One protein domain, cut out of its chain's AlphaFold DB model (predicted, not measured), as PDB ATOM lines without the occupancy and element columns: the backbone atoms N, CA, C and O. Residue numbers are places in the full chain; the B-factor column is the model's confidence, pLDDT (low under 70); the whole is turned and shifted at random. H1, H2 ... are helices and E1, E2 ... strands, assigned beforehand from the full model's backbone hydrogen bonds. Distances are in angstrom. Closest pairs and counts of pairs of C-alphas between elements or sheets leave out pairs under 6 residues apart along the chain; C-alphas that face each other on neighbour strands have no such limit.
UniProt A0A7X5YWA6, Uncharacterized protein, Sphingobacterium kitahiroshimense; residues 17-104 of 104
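Overview. This is residues 17 to 104 of the 104 residues of an uncharacterized protein of Sphingobacterium kitahiroshimense (UniProt A0A7X5YWA6). A twisted sheet of five strands has one long helix, H3, packed over one of its faces, and a second long helix, H1, crosses H3 and grazes the sheet with its later residues near the edge strand E1. The short helix H2 is on the same face as H3. The printed part has 88 residues, with three named helices and five named strands in the order H1 E1 E2 H2 H3 E3 E4 E5; the class is mixed, helices and strands. The sheet runs E1 E2 E3 E4 E5 and is mixed, with E2 and E3 parallel and the other neighbours antiparallel. The whole is compact, with a radius of gyration of the C-alphas of 12.2 A, and spans 38 by 28 by 28 A.

Arrangement. H1, residues 17 to 31, only grazes the sheet, with its residues 26 to 30. E1, residues 35 to 37, and E2, residues 42 to 45, form a hairpin, with N 36 and O 44 2.9 A apart. H2, residues 47 to 50, has a height of 7.4 A over the sheet and only just lies over none of the strands, with 2 of its C-alphas falling on E3, residues 78 to 82. H3, residues 55 to 69, is on the same face at a height of 7.6 A, over E4, residues 92 to 97, and only just over E3, with 3 C-alphas. On the local plane its line and that of E4 stand at 59 degrees, only just slantwise to the strands; the closest C-alphas of the two are those of Tyr 63 and Val 96, 6.7 A apart. H1 touches H3 about perpendicular at 79 degrees, with residues 22 to 26 alone; their closest C-alphas are those of Leu 22 and Lys 61, 6.8 A apart. E2, H2, H3 and E3 make a strand-helix-strand unit, two parallel neighbour strands with helices between, and its crossover is right-handed; N 45 and O 81 are 2.9 A apart. E3, E4 and E5, residues 100 to 103, make a meander, each strand the antiparallel neighbour of the one before; N 78 and O 96 are 2.9 A apart, N 95 and O 102 2.8 A. In H1 and H3 every O i to N i+4 pair is within hydrogen-bond range; H2 is too short for such a pair.

Along the chain. H1 begins at C-alpha 17 (-13.040, 37.321, 42.428) and is 21.3 A long. H3 is 20.9 A long and begins at C-alpha 55 (-6.815, 18.844, 33.734). E3 measures 13.5 A and E4 14.3 A. E5 ends at C-alpha 103 (-7.222, 15.691, 24.679).

Size, cuts and confidence. The C-alphas farthest apart are those of Lys 17 and Asp 87, 39.1 A. The printed part has no cut and no long link. The mean pLDDT of the printed part is 77.0, with residues 17 to 19, 39 to 41 and 84 to 90 under 70.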
ATOM      1  N   LYS A  17     -14.021  37.943  41.518       58.56
ATOM      2  CA  LYS A  17     -13.040  37.321  42.428       58.56
ATOM      3  C   LYS A  17     -12.425  36.038  41.850       58.56
ATOM      4  O   LYS A  17     -11.225  35.830  41.955       58.56
ATOM      5  N   GLN A  18     -13.240  35.216  41.188       62.72
ATOM      6  CA  GLN A  18     -12.786  33.994  40.517       62.72
ATOM      7  C   GLN A  18     -11.913  34.314  39.303       62.72
ATOM      8  O   GLN A  18     -11.052  33.517  38.946       62.72
ATOM      9  N   THR A  19     -12.124  35.474  38.675       65.50
ATOM     10  CA  THR A  19     -11.283  35.951  37.580       65.50
ATOM     11  C   THR A  19      -9.913  36.370  38.104       65.50
ATOM     12  O   THR A  19      -8.918  35.899  37.579       65.50
ATOM     13  N   THR A  20      -9.811  37.157  39.179       71.88
ATOM     14  CA  THR A  20      -8.499  37.529  39.750       71.88
ATOM     15  C   THR A  20      -7.679  36.312  40.185       71.88
ATOM     16  O   THR A  20      -6.491  36.234  39.874       71.88
ATOM     17  N   ASP A  21      -8.315  35.337  40.840       76.94
ATOM     18  CA  ASP A  21      -7.656  34.087  41.246       76.94
ATOM     19  C   ASP A  21      -7.146  33.294  40.024       76.94
ATOM     20  O   ASP A  21      -6.051  32.738  40.048       76.94
ATOM     21  N   LEU A  22      -7.899  33.304  38.920       79.44
ATOM     22  CA  LEU A  22      -7.512  32.693  37.645       79.44
ATOM     23  C   LEU A  22      -6.272  33.357  37.029       79.44
ATOM     24  O   LEU A  22      -5.371  32.656  36.573       79.44
ATOM     25  N   TYR A  23      -6.209  34.691  37.038       80.69
ATOM     26  CA  TYR A  23      -5.032  35.430  36.571       80.69
ATOM     27  C   TYR A  23      -3.795  35.114  37.423       80.69
ATOM     28  O   TYR A  23      -2.726  34.882  36.865       80.69
ATOM     29  N   LEU A  24      -3.944  35.047  38.750       82.88
ATOM     30  CA  LEU A  24      -2.850  34.708  39.669       82.88
ATOM     31  C   LEU A  24      -2.339  33.275  39.475       82.88
ATOM     32  O   LEU A  24      -1.129  33.055  39.494       82.88
ATOM     33  N   ASP A  25      -3.238  32.308  39.280       82.19
ATOM     34  CA  ASP A  25      -2.872  30.915  39.000       82.19
ATOM     35  C   ASP A  25      -2.038  30.816  37.709       82.19
ATOM     36  O   ASP A  25      -0.996  30.163  37.682       82.19
ATOM     37  N   ILE A  26      -2.476  31.495  36.647       82.62
ATOM     38  CA  ILE A  26      -1.799  31.482  35.343       82.62
ATOM     39  C   ILE A  26      -0.453  32.201  35.408       82.62
ATOM     40  O   ILE A  26       0.530  31.697  34.867       82.62
ATOM     41  N   ASP A  27      -0.383  33.338  36.098       82.38
ATOM     42  CA  ASP A  27       0.865  34.084  36.257       82.38
ATOM     43  C   ASP A  27       1.909  33.286  37.053       82.38
ATOM     44  O   ASP A  27       3.076  33.229  36.673       82.38
ATOM     45  N   ARG A  28       1.488  32.555  38.094       84.38
ATOM     46  CA  ARG A  28       2.370  31.622  38.819       84.38
ATOM     47  C   ARG A  28       2.924  30.525  37.914       84.38
ATOM     48  O   ARG A  28       4.117  30.242  37.978       84.38
ATOM     49  N   LEU A  29       2.090  29.927  37.062       83.25
ATOM     50  CA  LEU A  29       2.530  28.886  36.126       83.25
ATOM     51  C   LEU A  29       3.508  29.429  35.078       83.25
ATOM     52  O   LEU A  29       4.486  28.757  34.752       83.25
ATOM     53  N   LYS A  30       3.296  30.667  34.613       81.56
ATOM     54  CA  LYS A  30       4.238  31.383  33.741       81.56
ATOM     55  C   LYS A  30       5.573  31.646  34.437       81.56
ATOM     56  O   LYS A  30       6.625  31.346  33.881       81.56
ATOM     57  N   GLN A  31       5.550  32.129  35.682       83.88
ATOM     58  CA  GLN A  31       6.765  32.354  36.480       83.88
ATOM     59  C   GLN A  31       7.547  31.058  36.735       83.88
ATOM     60  O   GLN A  31       8.777  31.067  36.757       83.88
ATOM     61  N   GLN A  32       6.845  29.934  36.883       82.75
ATOM     62  CA  GLN A  32       7.440  28.603  37.016       82.75
ATOM     63  C   GLN A  32       7.897  27.999  35.678       82.75
ATOM     64  O   GLN A  32       8.395  26.875  35.671       82.75
ATOM     65  N   LYS A  33       7.744  28.722  34.558       79.69
ATOM     66  CA  LYS A  33       8.015  28.248  33.189       79.69
ATOM     67  C   LYS A  33       7.245  26.980  32.815       79.69
ATOM     68  O   LYS A  33       7.684  26.218  31.966       79.69
ATOM     69  N   MET A  34       6.110  26.741  33.466       80.56
ATOM     70  CA  MET A  34       5.249  25.587  33.204       80.56
ATOM     71  C   MET A  34       4.176  25.875  32.156       80.56
ATOM     72  O   MET A  34       3.540  24.948  31.660       80.56
ATOM     73  N   LEU A  35       3.965  27.156  31.856       83.12
ATOM     74  CA  LEU A  35       2.999  27.636  30.887       83.12
ATOM     75  C   LEU A  35       3.600  28.815  30.120       83.12
ATOM     76  O   LEU A  35       4.010  29.801  30.727       83.12
ATOM     77  N   GLU A  36       3.580  28.748  28.799       81.56
ATOM     78  CA  GLU A  36       3.887  29.866  27.910       81.56
ATOM     79  C   GLU A  36       2.659  30.205  27.067       81.56
ATOM     80  O   GLU A  36       1.824  29.354  26.767       81.56
ATOM     81  N   THR A  37       2.504  31.478  26.720       78.31
ATOM     82  CA  THR A  37       1.374  31.957  25.914       78.31
ATOM     83  C   THR A  37       1.896  32.842  24.808       78.31
ATOM     84  O   THR A  37       2.704  33.727  25.083       78.31
ATOM     85  N   THR A  38       1.388  32.645  23.601       73.81
ATOM     86  CA  THR A  38       1.690  33.499  22.449       73.81
ATOM     87  C   THR A  38       0.583  34.514  22.209       73.81
ATOM     88  O   THR A  38      -0.564  34.308  22.613       73.81
ATOM     89  N   ASP A  39       0.924  35.585  21.494       68.31
ATOM     90  CA  ASP A  39      -0.026  36.617  21.062       68.31
ATOM     91  C   ASP A  39      -1.073  36.079  20.066       68.31
ATOM     92  O   ASP A  39      -2.100  36.711  19.839       68.31
ATOM     93  N   GLU A  40      -0.844  34.884  19.512       65.31
ATOM     94  CA  GLU A  40      -1.736  34.182  18.578       65.31
ATOM     95  C   GLU A  40      -2.739  33.247  19.283       65.31
ATOM     96  O   GLU A  40      -3.469  32.504  18.630       65.31
ATOM     97  N   GLY A  41      -2.774  33.241  20.620       66.44
ATOM     98  CA  GLY A  41      -3.707  32.406  21.382       66.44
ATOM     99  C   GLY A  41      -3.296  30.934  21.496       66.44
ATOM    100  O   GLY A  41      -4.113  30.103  21.896       66.44
ATOM    101  N   VAL A  42      -2.034  30.601  21.196       72.19
ATOM    102  CA  VAL A  42      -1.459  29.266  21.437       72.19
ATOM    103  C   VAL A  42      -0.833  29.217  22.825       72.19
ATOM    104  O   VAL A  42      -0.068  30.113  23.204       72.19
ATOM    105  N   PHE A  43      -1.174  28.173  23.580       81.38
ATOM    106  CA  PHE A  43      -0.693  27.956  24.939       81.38
ATOM    107  C   PHE A  43       0.232  26.746  24.940       81.38
ATOM    108  O   PHE A  43      -0.150  25.653  24.534       81.38
ATOM    109  N   TYR A  44       1.442  26.944  25.425       77.81
ATOM    110  CA  TYR A  44       2.455  25.913  25.544       77.81
ATOM    111  C   TYR A  44       2.493  25.427  26.990       77.81
ATOM    112  O   TYR A  44       2.559  26.234  27.914       77.81
ATOM    113  N   THR A  45       2.408  24.117  27.209       80.19
ATOM    114  CA  THR A  45       2.413  23.514  28.549       80.19
ATOM    115  C   THR A  45       3.101  22.158  28.531       80.19
ATOM    116  O   THR A  45       3.177  21.502  27.500       80.19
ATOM    117  N   PHE A  46       3.535  21.695  29.700       78.00
ATOM    118  CA  PHE A  46       4.039  20.335  29.866       78.00
ATOM    119  C   PHE A  46       2.905  19.286  29.868       78.00
ATOM    120  O   PHE A  46       1.847  19.550  30.460       78.00
ATOM    121  N   PRO A  47       3.098  18.083  29.290       73.81
ATOM    122  CA  PRO A  47       2.098  17.011  29.276       73.81
ATOM    123  C   PRO A  47       1.667  16.575  30.681       73.81
ATOM    124  O   PRO A  47       0.518  16.195  30.905       73.81
ATOM    125  N   GLU A  48       2.563  16.672  31.662       74.06
ATOM    126  CA  GLU A  48       2.333  16.326  33.064       74.06
ATOM    127  C   GLU A  48       1.212  17.163  33.694       74.06
ATOM    128  O   GLU A  48       0.468  16.665  34.544       74.06
ATOM    129  N   LEU A  49       1.024  18.413  33.250       71.44
ATOM    130  CA  LEU A  49      -0.085  19.261  33.704       71.44
ATOM    131  C   LEU A  49      -1.445  18.742  33.217       71.44
ATOM    132  O   LEU A  49      -2.460  18.931  33.890       71.44
ATOM    133  N   LEU A  50      -1.472  18.033  32.087       73.81
ATOM    134  CA  LEU A  50      -2.684  17.426  31.534       73.81
ATOM    135  C   LEU A  50      -2.990  16.052  32.139       73.81
ATOM    136  O   LEU A  50      -4.140  15.613  32.106       73.81
ATOM    137  N   GLN A  51      -1.999  15.408  32.756       74.62
ATOM    138  CA  GLN A  51      -2.170  14.155  33.501       74.62
ATOM    139  C   GLN A  51      -2.713  14.370  34.927       74.62
ATOM    140  O   GLN A  51      -3.041  13.411  35.630       74.62
ATOM    141  N   MET A  52      -2.847  15.622  35.378       73.69
ATOM    142  CA  MET A  52      -3.450  15.934  36.673       73.69
ATOM    143  C   MET A  52      -4.942  15.575  36.703       73.69
ATOM    144  O   MET A  52      -5.671  15.797  35.739       73.69
ATOM    145  N   LYS A  53      -5.444  15.128  37.866       71.00
ATOM    146  CA  LYS A  53      -6.864  14.756  38.079       71.00
ATOM    147  C   LYS A  53      -7.891  15.825  37.665       71.00
ATOM    148  O   LYS A  53      -9.052  15.485  37.479       71.00
ATOM    149  N   ASN A  54      -7.484  17.092  37.553       78.69
ATOM    150  CA  ASN A  54      -8.343  18.234  37.226       78.69
ATOM    151  C   ASN A  54      -7.928  18.953  35.929       78.69
ATOM    152  O   ASN A  54      -8.199  20.148  35.779       78.69
ATOM    153  N   SER A  55      -7.279  18.257  34.996       80.38
ATOM    154  CA  SER A  55      -6.815  18.844  33.734       80.38
ATOM    155  C   SER A  55      -7.941  19.507  32.935       80.38
ATOM    156  O   SER A  55      -7.774  20.632  32.482       80.38
ATOM    157  N   GLU A  56      -9.134  18.911  32.864       81.06
ATOM    158  CA  GLU A  56     -10.286  19.518  32.176       81.06
ATOM    159  C   GLU A  56     -10.664  20.893  32.764       81.06
ATOM    160  O   GLU A  56     -10.890  21.862  32.037       81.06
ATOM    161  N   ALA A  57     -10.692  21.010  34.095       81.69
ATOM    162  CA  ALA A  57     -10.990  22.272  34.764       81.69
ATOM    163  C   ALA A  57      -9.892  23.313  34.510       81.69
ATOM    164  O   ALA A  57     -10.198  24.484  34.289       81.69
ATOM    165  N   PHE A  58      -8.629  22.886  34.506       82.12
ATOM    166  CA  PHE A  58      -7.491  23.736  34.168       82.12
ATOM    167  C   PHE A  58      -7.563  24.245  32.720       82.12
ATOM    168  O   PHE A  58      -7.448  25.445  32.482       82.12
ATOM    169  N   LEU A  59      -7.870  23.373  31.763       83.94
ATOM    170  CA  LEU A  59      -8.021  23.736  30.355       83.94
ATOM    171  C   LEU A  59      -9.157  24.742  30.122       83.94
ATOM    172  O   LEU A  59      -8.999  25.699  29.362       83.94
ATOM    173  N   ARG A  60     -10.281  24.605  30.839       82.06
ATOM    174  CA  ARG A  60     -11.351  25.621  30.819       82.06
ATOM    175  C   ARG A  60     -10.890  26.954  31.381       82.06
ATOM    176  O   ARG A  60     -11.263  27.993  30.843       82.06
ATOM    177  N   LYS A  61     -10.098  26.938  32.456       83.62
ATOM    178  CA  LYS A  61      -9.523  28.161  33.024       83.62
ATOM    179  C   LYS A  61      -8.634  28.875  31.998       83.62
ATOM    180  O   LYS A  61      -8.784  30.082  31.825       83.62
ATOM    181  N   LEU A  62      -7.782  28.143  31.275       83.31
ATOM    182  CA  LEU A  62      -6.952  28.708  30.204       83.31
ATOM    183  C   LEU A  62      -7.794  29.306  29.071       83.31
ATOM    184  O   LEU A  62      -7.527  30.422  28.636       83.31
ATOM    185  N   TYR A  63      -8.852  28.613  28.644       83.81
ATOM    186  CA  TYR A  63      -9.760  29.127  27.615       83.81
ATOM    187  C   TYR A  63     -10.454  30.423  28.056       83.81
ATOM    188  O   TYR A  63     -10.491  31.401  27.311       83.81
ATOM    189  N   ILE A  64     -10.961  30.461  29.291       82.38
ATOM    190  CA  ILE A  64     -11.562  31.668  29.869       82.38
ATOM    191  C   ILE A  64     -10.540  32.805  29.901       82.38
ATOM    192  O   ILE A  64     -10.867  33.906  29.471       82.38
ATOM    193  N   TYR A  65      -9.312  32.537  30.348       83.06
ATOM    194  CA  TYR A  65      -8.239  33.528  30.370       83.06
ATOM    195  C   TYR A  65      -7.929  34.077  28.975       83.06
ATOM    196  O   TYR A  65      -7.836  35.292  28.808       83.06
ATOM    197  N   GLY A  66      -7.813  33.214  27.961       80.75
ATOM    198  CA  GLY A  66      -7.585  33.644  26.579       80.75
ATOM    199  C   GLY A  66      -8.711  34.547  26.062       80.75
ATOM    200  O   GLY A  66      -8.454  35.583  25.453       80.75
ATOM    201  N   ARG A  67      -9.968  34.233  26.399       82.12
ATOM    202  CA  ARG A  67     -11.131  35.064  26.047       82.12
ATOM    203  C   ARG A  67     -11.150  36.403  26.789       82.12
ATOM    204  O   ARG A  67     -11.491  37.417  26.189       82.12
ATOM    205  N   THR A  68     -10.802  36.429  28.077       81.38
ATOM    206  CA  THR A  68     -10.839  37.661  28.887       81.38
ATOM    207  C   THR A  68      -9.666  38.593  28.608       81.38
ATOM    208  O   THR A  68      -9.796  39.799  28.788       81.38
ATOM    209  N   THR A  69      -8.528  38.056  28.167       78.62
ATOM    210  CA  THR A  69      -7.350  38.841  27.762       78.62
ATOM    211  C   THR A  69      -7.412  39.333  26.319       78.62
ATOM    212  O   THR A  69      -6.599  40.168  25.937       78.62
ATOM    213  N   GLY A  70      -8.373  38.849  25.529       77.19
ATOM    214  CA  GLY A  70      -8.479  39.168  24.106       77.19
ATOM    215  C   GLY A  70      -7.534  38.362  23.213       77.19
ATOM    216  O   GLY A  70      -7.489  38.630  22.019       77.19
ATOM    217  N   LEU A  71      -6.829  37.363  23.760       80.56
ATOM    218  CA  LEU A  71      -6.013  36.413  22.992       80.56
ATOM    219  C   LEU A  71      -6.865  35.474  22.123       80.56
ATOM    220  O   LEU A  71      -6.365  34.913  21.159       80.56
ATOM    221  N   LEU A  72      -8.139  35.274  22.482       80.81
ATOM    222  CA  LEU A  72      -9.089  34.450  21.730       80.81
ATOM    223  C   LEU A  72     -10.364  35.237  21.429       80.81
ATOM    224  O   LEU A  72     -11.013  35.769  22.343       80.81
ATOM    225  N   ALA A  73     -10.782  35.248  20.165       78.25
ATOM    226  CA  ALA A  73     -12.072  35.767  19.734       78.25
ATOM    227  C   ALA A  73     -13.209  34.762  19.999       78.25
ATOM    228  O   ALA A  73     -13.028  33.671  20.550       78.25
ATOM    229  N   GLU A  74     -14.448  35.184  19.735       74.81
ATOM    230  CA  GLU A  74     -15.607  34.328  19.974       74.81
ATOM    231  C   GLU A  74     -15.662  33.219  18.927       74.81
ATOM    232  O   GLU A  74     -15.740  33.498  17.738       74.81
ATOM    233  N   GLY A  75     -15.646  31.965  19.384       75.06
ATOM    234  CA  GLY A  75     -15.611  30.799  18.501       75.06
ATOM    235  C   GLY A  75     -14.203  30.301  18.178       75.06
ATOM    236  O   GLY A  75     -14.088  29.252  17.544       75.06
ATOM    237  N   ASP A  76     -13.158  30.982  18.656       76.94
ATOM    238  CA  ASP A  76     -11.784  30.519  18.487       76.94
ATOM    239  C   ASP A  76     -11.500  29.279  19.330       76.94
ATOM    240  O   ASP A  76     -12.032  29.085  20.428       76.94
ATOM    241  N   ILE A  77     -10.628  28.431  18.793       81.94
ATOM    242  CA  ILE A  77     -10.179  27.207  19.442       81.94
ATOM    243  C   ILE A  77      -8.863  27.514  20.144       81.94
ATOM    244  O   ILE A  77      -7.868  27.846  19.503       81.94
ATOM    245  N   LEU A  78      -8.843  27.334  21.461       83.44
ATOM    246  CA  LEU A  78      -7.593  27.309  22.203       83.44
ATOM    247  C   LEU A  78      -6.840  26.030  21.835       83.44
ATOM    248  O   LEU A  78      -7.340  24.929  22.079       83.44
ATOM    249  N   THR A  79      -5.636  26.182  21.292       84.44
ATOM    250  CA  THR A  79      -4.733  25.059  21.024       84.44
ATOM    251  C   THR A  79      -3.664  25.013  22.106       84.44
ATOM    252  O   THR A  79      -3.016  26.023  22.388       84.44
ATOM    253  N   ILE A  80      -3.518  23.843  22.727       84.69
ATOM    254  CA  ILE A  80      -2.500  23.567  23.732       84.69
ATOM    255  C   ILE A  80      -1.454  22.634  23.134       84.69
ATOM    256  O   ILE A  80      -1.783  21.539  22.670       84.69
ATOM    257  N   GLU A  81      -0.203  23.072  23.170       85.38
ATOM    258  CA  GLU A  81       0.943  22.386  22.579       85.38
ATOM    259  C   GLU A  81       2.006  22.075  23.640       85.38
ATOM    260  O   GLU A  81       2.065  22.720  24.689       85.38
ATOM    261  N   ASP A  82       2.823  21.059  23.380       81.50
ATOM    262  CA  ASP A  82       3.912  20.646  24.267       81.50
ATOM    263  C   ASP A  82       5.067  21.662  24.263       81.50
ATOM    264  O   ASP A  82       5.522  22.086  23.196       81.50
ATOM    265  N   ILE A  83       5.570  22.018  25.451       71.12
ATOM    266  CA  ILE A  83       6.863  22.699  25.613       71.12
ATOM    267  C   ILE A  83       7.959  21.655  25.387       71.12
ATOM    268  O   ILE A  83       8.477  21.047  26.324       71.12
ATOM    269  N   LYS A  84       8.339  21.442  24.123       67.56
ATOM    270  CA  LYS A  84       9.575  20.727  23.792       67.56
ATOM    271  C   LYS A  84      10.670  21.717  23.396       67.56
ATOM    272  O   LYS A  84      10.494  22.439  22.421       67.56
ATOM    273  N   PRO A  85      11.805  21.740  24.114       54.62
ATOM    274  CA  PRO A  85      12.908  22.646  23.802       54.62
ATOM    275  C   PRO A  85      13.764  22.223  22.592       54.62
ATOM    276  O   PRO A  85      14.585  23.022  22.160       54.62
ATOM    277  N   ASP A  86      13.587  21.016  22.039       58.12
ATOM    278  CA  ASP A  86      14.557  20.417  21.098       58.12
ATOM    279  C   ASP A  86      13.965  19.865  19.788       58.12
ATOM    280  O   ASP A  86      14.696  19.337  18.955       58.12
ATOM    281  N   ASP A  87      12.655  19.978  19.567       55.09
ATOM    282  CA  ASP A  87      12.020  19.415  18.376       55.09
ATOM    283  C   ASP A  87      10.999  20.420  17.835       55.09
ATOM    284  O   ASP A  87      10.018  20.733  18.507       55.09
ATOM    285  N   ASP A  88      11.210  20.909  16.608       55.16
ATOM    286  CA  ASP A  88      10.266  21.751  15.839       55.16
ATOM    287  C   ASP A  88       8.867  21.101  15.689       55.16
ATOM    288  O   ASP A  88       7.896  21.715  15.239       55.16
ATOM    289  N   SER A  89       8.746  19.837  16.092       58.28
ATOM    290  CA  SER A  89       7.511  19.081  16.210       58.28
ATOM    291  C   SER A  89       6.652  19.589  17.376       58.28
ATOM    292  O   SER A  89       6.618  18.996  18.456       58.28
ATOM    293  N   LYS A  90       5.894  20.666  17.144       65.06
ATOM    294  CA  LYS A  90       4.812  21.118  18.035       65.06
ATOM    295  C   LYS A  90       3.763  20.008  18.186       65.06
ATOM    296  O   LYS A  90       2.928  19.797  17.304       65.06
ATOM    297  N   ILE A  91       3.814  19.258  19.287       75.38
ATOM    298  CA  ILE A  91       2.833  18.204  19.575       75.38
ATOM    299  C   ILE A  91       1.585  18.864  20.149       75.38
ATOM    300  O   ILE A  91       1.636  19.480  21.212       75.38
ATOM    301  N   LYS A  92       0.451  18.709  19.462       80.19
ATOM    302  CA  LYS A  92      -0.851  19.118  19.996       80.19
ATOM    303  C   LYS A  92      -1.229  18.192  21.138       80.19
ATOM    304  O   LYS A  92      -1.395  16.997  20.926       80.19
ATOM    305  N   LEU A  93      -1.388  18.761  22.324       82.06
ATOM    306  CA  LEU A  93      -1.764  18.027  23.524       82.06
ATOM    307  C   LEU A  93      -3.270  18.095  23.779       82.06
ATOM    308  O   LEU A  93      -3.894  17.110  24.168       82.06
ATOM    309  N   ALA A  94      -3.874  19.263  23.564       82.50
ATOM    310  CA  ALA A  94      -5.307  19.435  23.735       82.50
ATOM    311  C   ALA A  94      -5.849  20.594  22.897       82.50
ATOM    312  O   ALA A  94      -5.137  21.535  22.551       82.50
ATOM    313  N   THR A  95      -7.140  20.540  22.600       84.06
ATOM    314  CA  THR A  95      -7.891  21.640  21.999       84.06
ATOM    315  C   THR A  95      -9.138  21.923  22.826       84.06
ATOM    316  O   THR A  95      -9.828  21.009  23.285       84.06
ATOM    317  N   VAL A  96      -9.419  23.206  23.053       83.19
ATOM    318  CA  VAL A  96     -10.563  23.654  23.852       83.19
ATOM    319  C   VAL A  96     -11.390  24.635  23.040       83.19
ATOM    320  O   VAL A  96     -10.915  25.701  22.656       83.19
ATOM    321  N   LEU A  97     -12.653  24.285  22.826       83.25
ATOM    322  CA  LEU A  97     -13.660  25.142  22.217       83.25
ATOM    323  C   LEU A  97     -14.826  25.299  23.187       83.25
ATOM    324  O   LEU A  97     -15.723  24.455  23.234       83.25
ATOM    325  N   ALA A  98     -14.822  26.396  23.944       74.31
ATOM    326  CA  ALA A  98     -15.828  26.704  24.956       74.31
ATOM    327  C   ALA A  98     -16.075  25.544  25.939       74.31
ATOM    328  O   ALA A  98     -15.360  25.388  26.926       74.31
ATOM    329  N   ASP A  99     -17.099  24.737  25.675       72.19
ATOM    330  CA  ASP A  99     -17.495  23.603  26.505       72.19
ATOM    331  C   ASP A  99     -16.866  22.269  26.084       72.19
ATOM    332  O   ASP A  99     -16.882  21.322  26.874       72.19
ATOM    333  N   ASN A 100     -16.334  22.198  24.862       79.12
ATOM    334  CA  ASN A 100     -15.768  20.998  24.264       79.12
ATOM    335  C   ASN A 100     -14.256  20.979  24.465       79.12
ATOM    336  O   ASN A 100     -13.558  21.909  24.067       79.12
ATOM    337  N   ILE A 101     -13.764  19.907  25.077       82.06
ATOM    338  CA  ILE A 101     -12.345  19.689  25.340       82.06
ATOM    339  C   ILE A 101     -11.967  18.371  24.694       82.06
ATOM    340  O   ILE A 101     -12.597  17.348  24.961       82.06
ATOM    341  N   ILE A 102     -10.952  18.415  23.843       82.06
ATOM    342  CA  ILE A 102     -10.378  17.246  23.191       82.06
ATOM    343  C   ILE A 102      -8.937  17.150  23.674       82.06
ATOM    344  O   ILE A 102      -8.168  18.093  23.513       82.06
ATOM    345  N   ILE A 103      -8.594  16.028  24.294       81.19
ATOM    346  CA  ILE A 103      -7.222  15.691  24.679       81.19
ATOM    347  C   ILE A 103      -6.722  14.694  23.634       81.19
ATOM    348  O   ILE A 103      -7.464  13.771  23.286       81.19
ATOM    349  N   HIS A 104      -5.531  14.937  23.096       76.50
ATOM    350  CA  HIS A 104      -4.926  14.152  22.021       76.50
ATOM    351  C   HIS A 104      -3.961  13.093  22.556       76.50
ATOM    352  O   HIS A 104      -3.355  13.323  23.627       76.50
TER     353      HIS A 104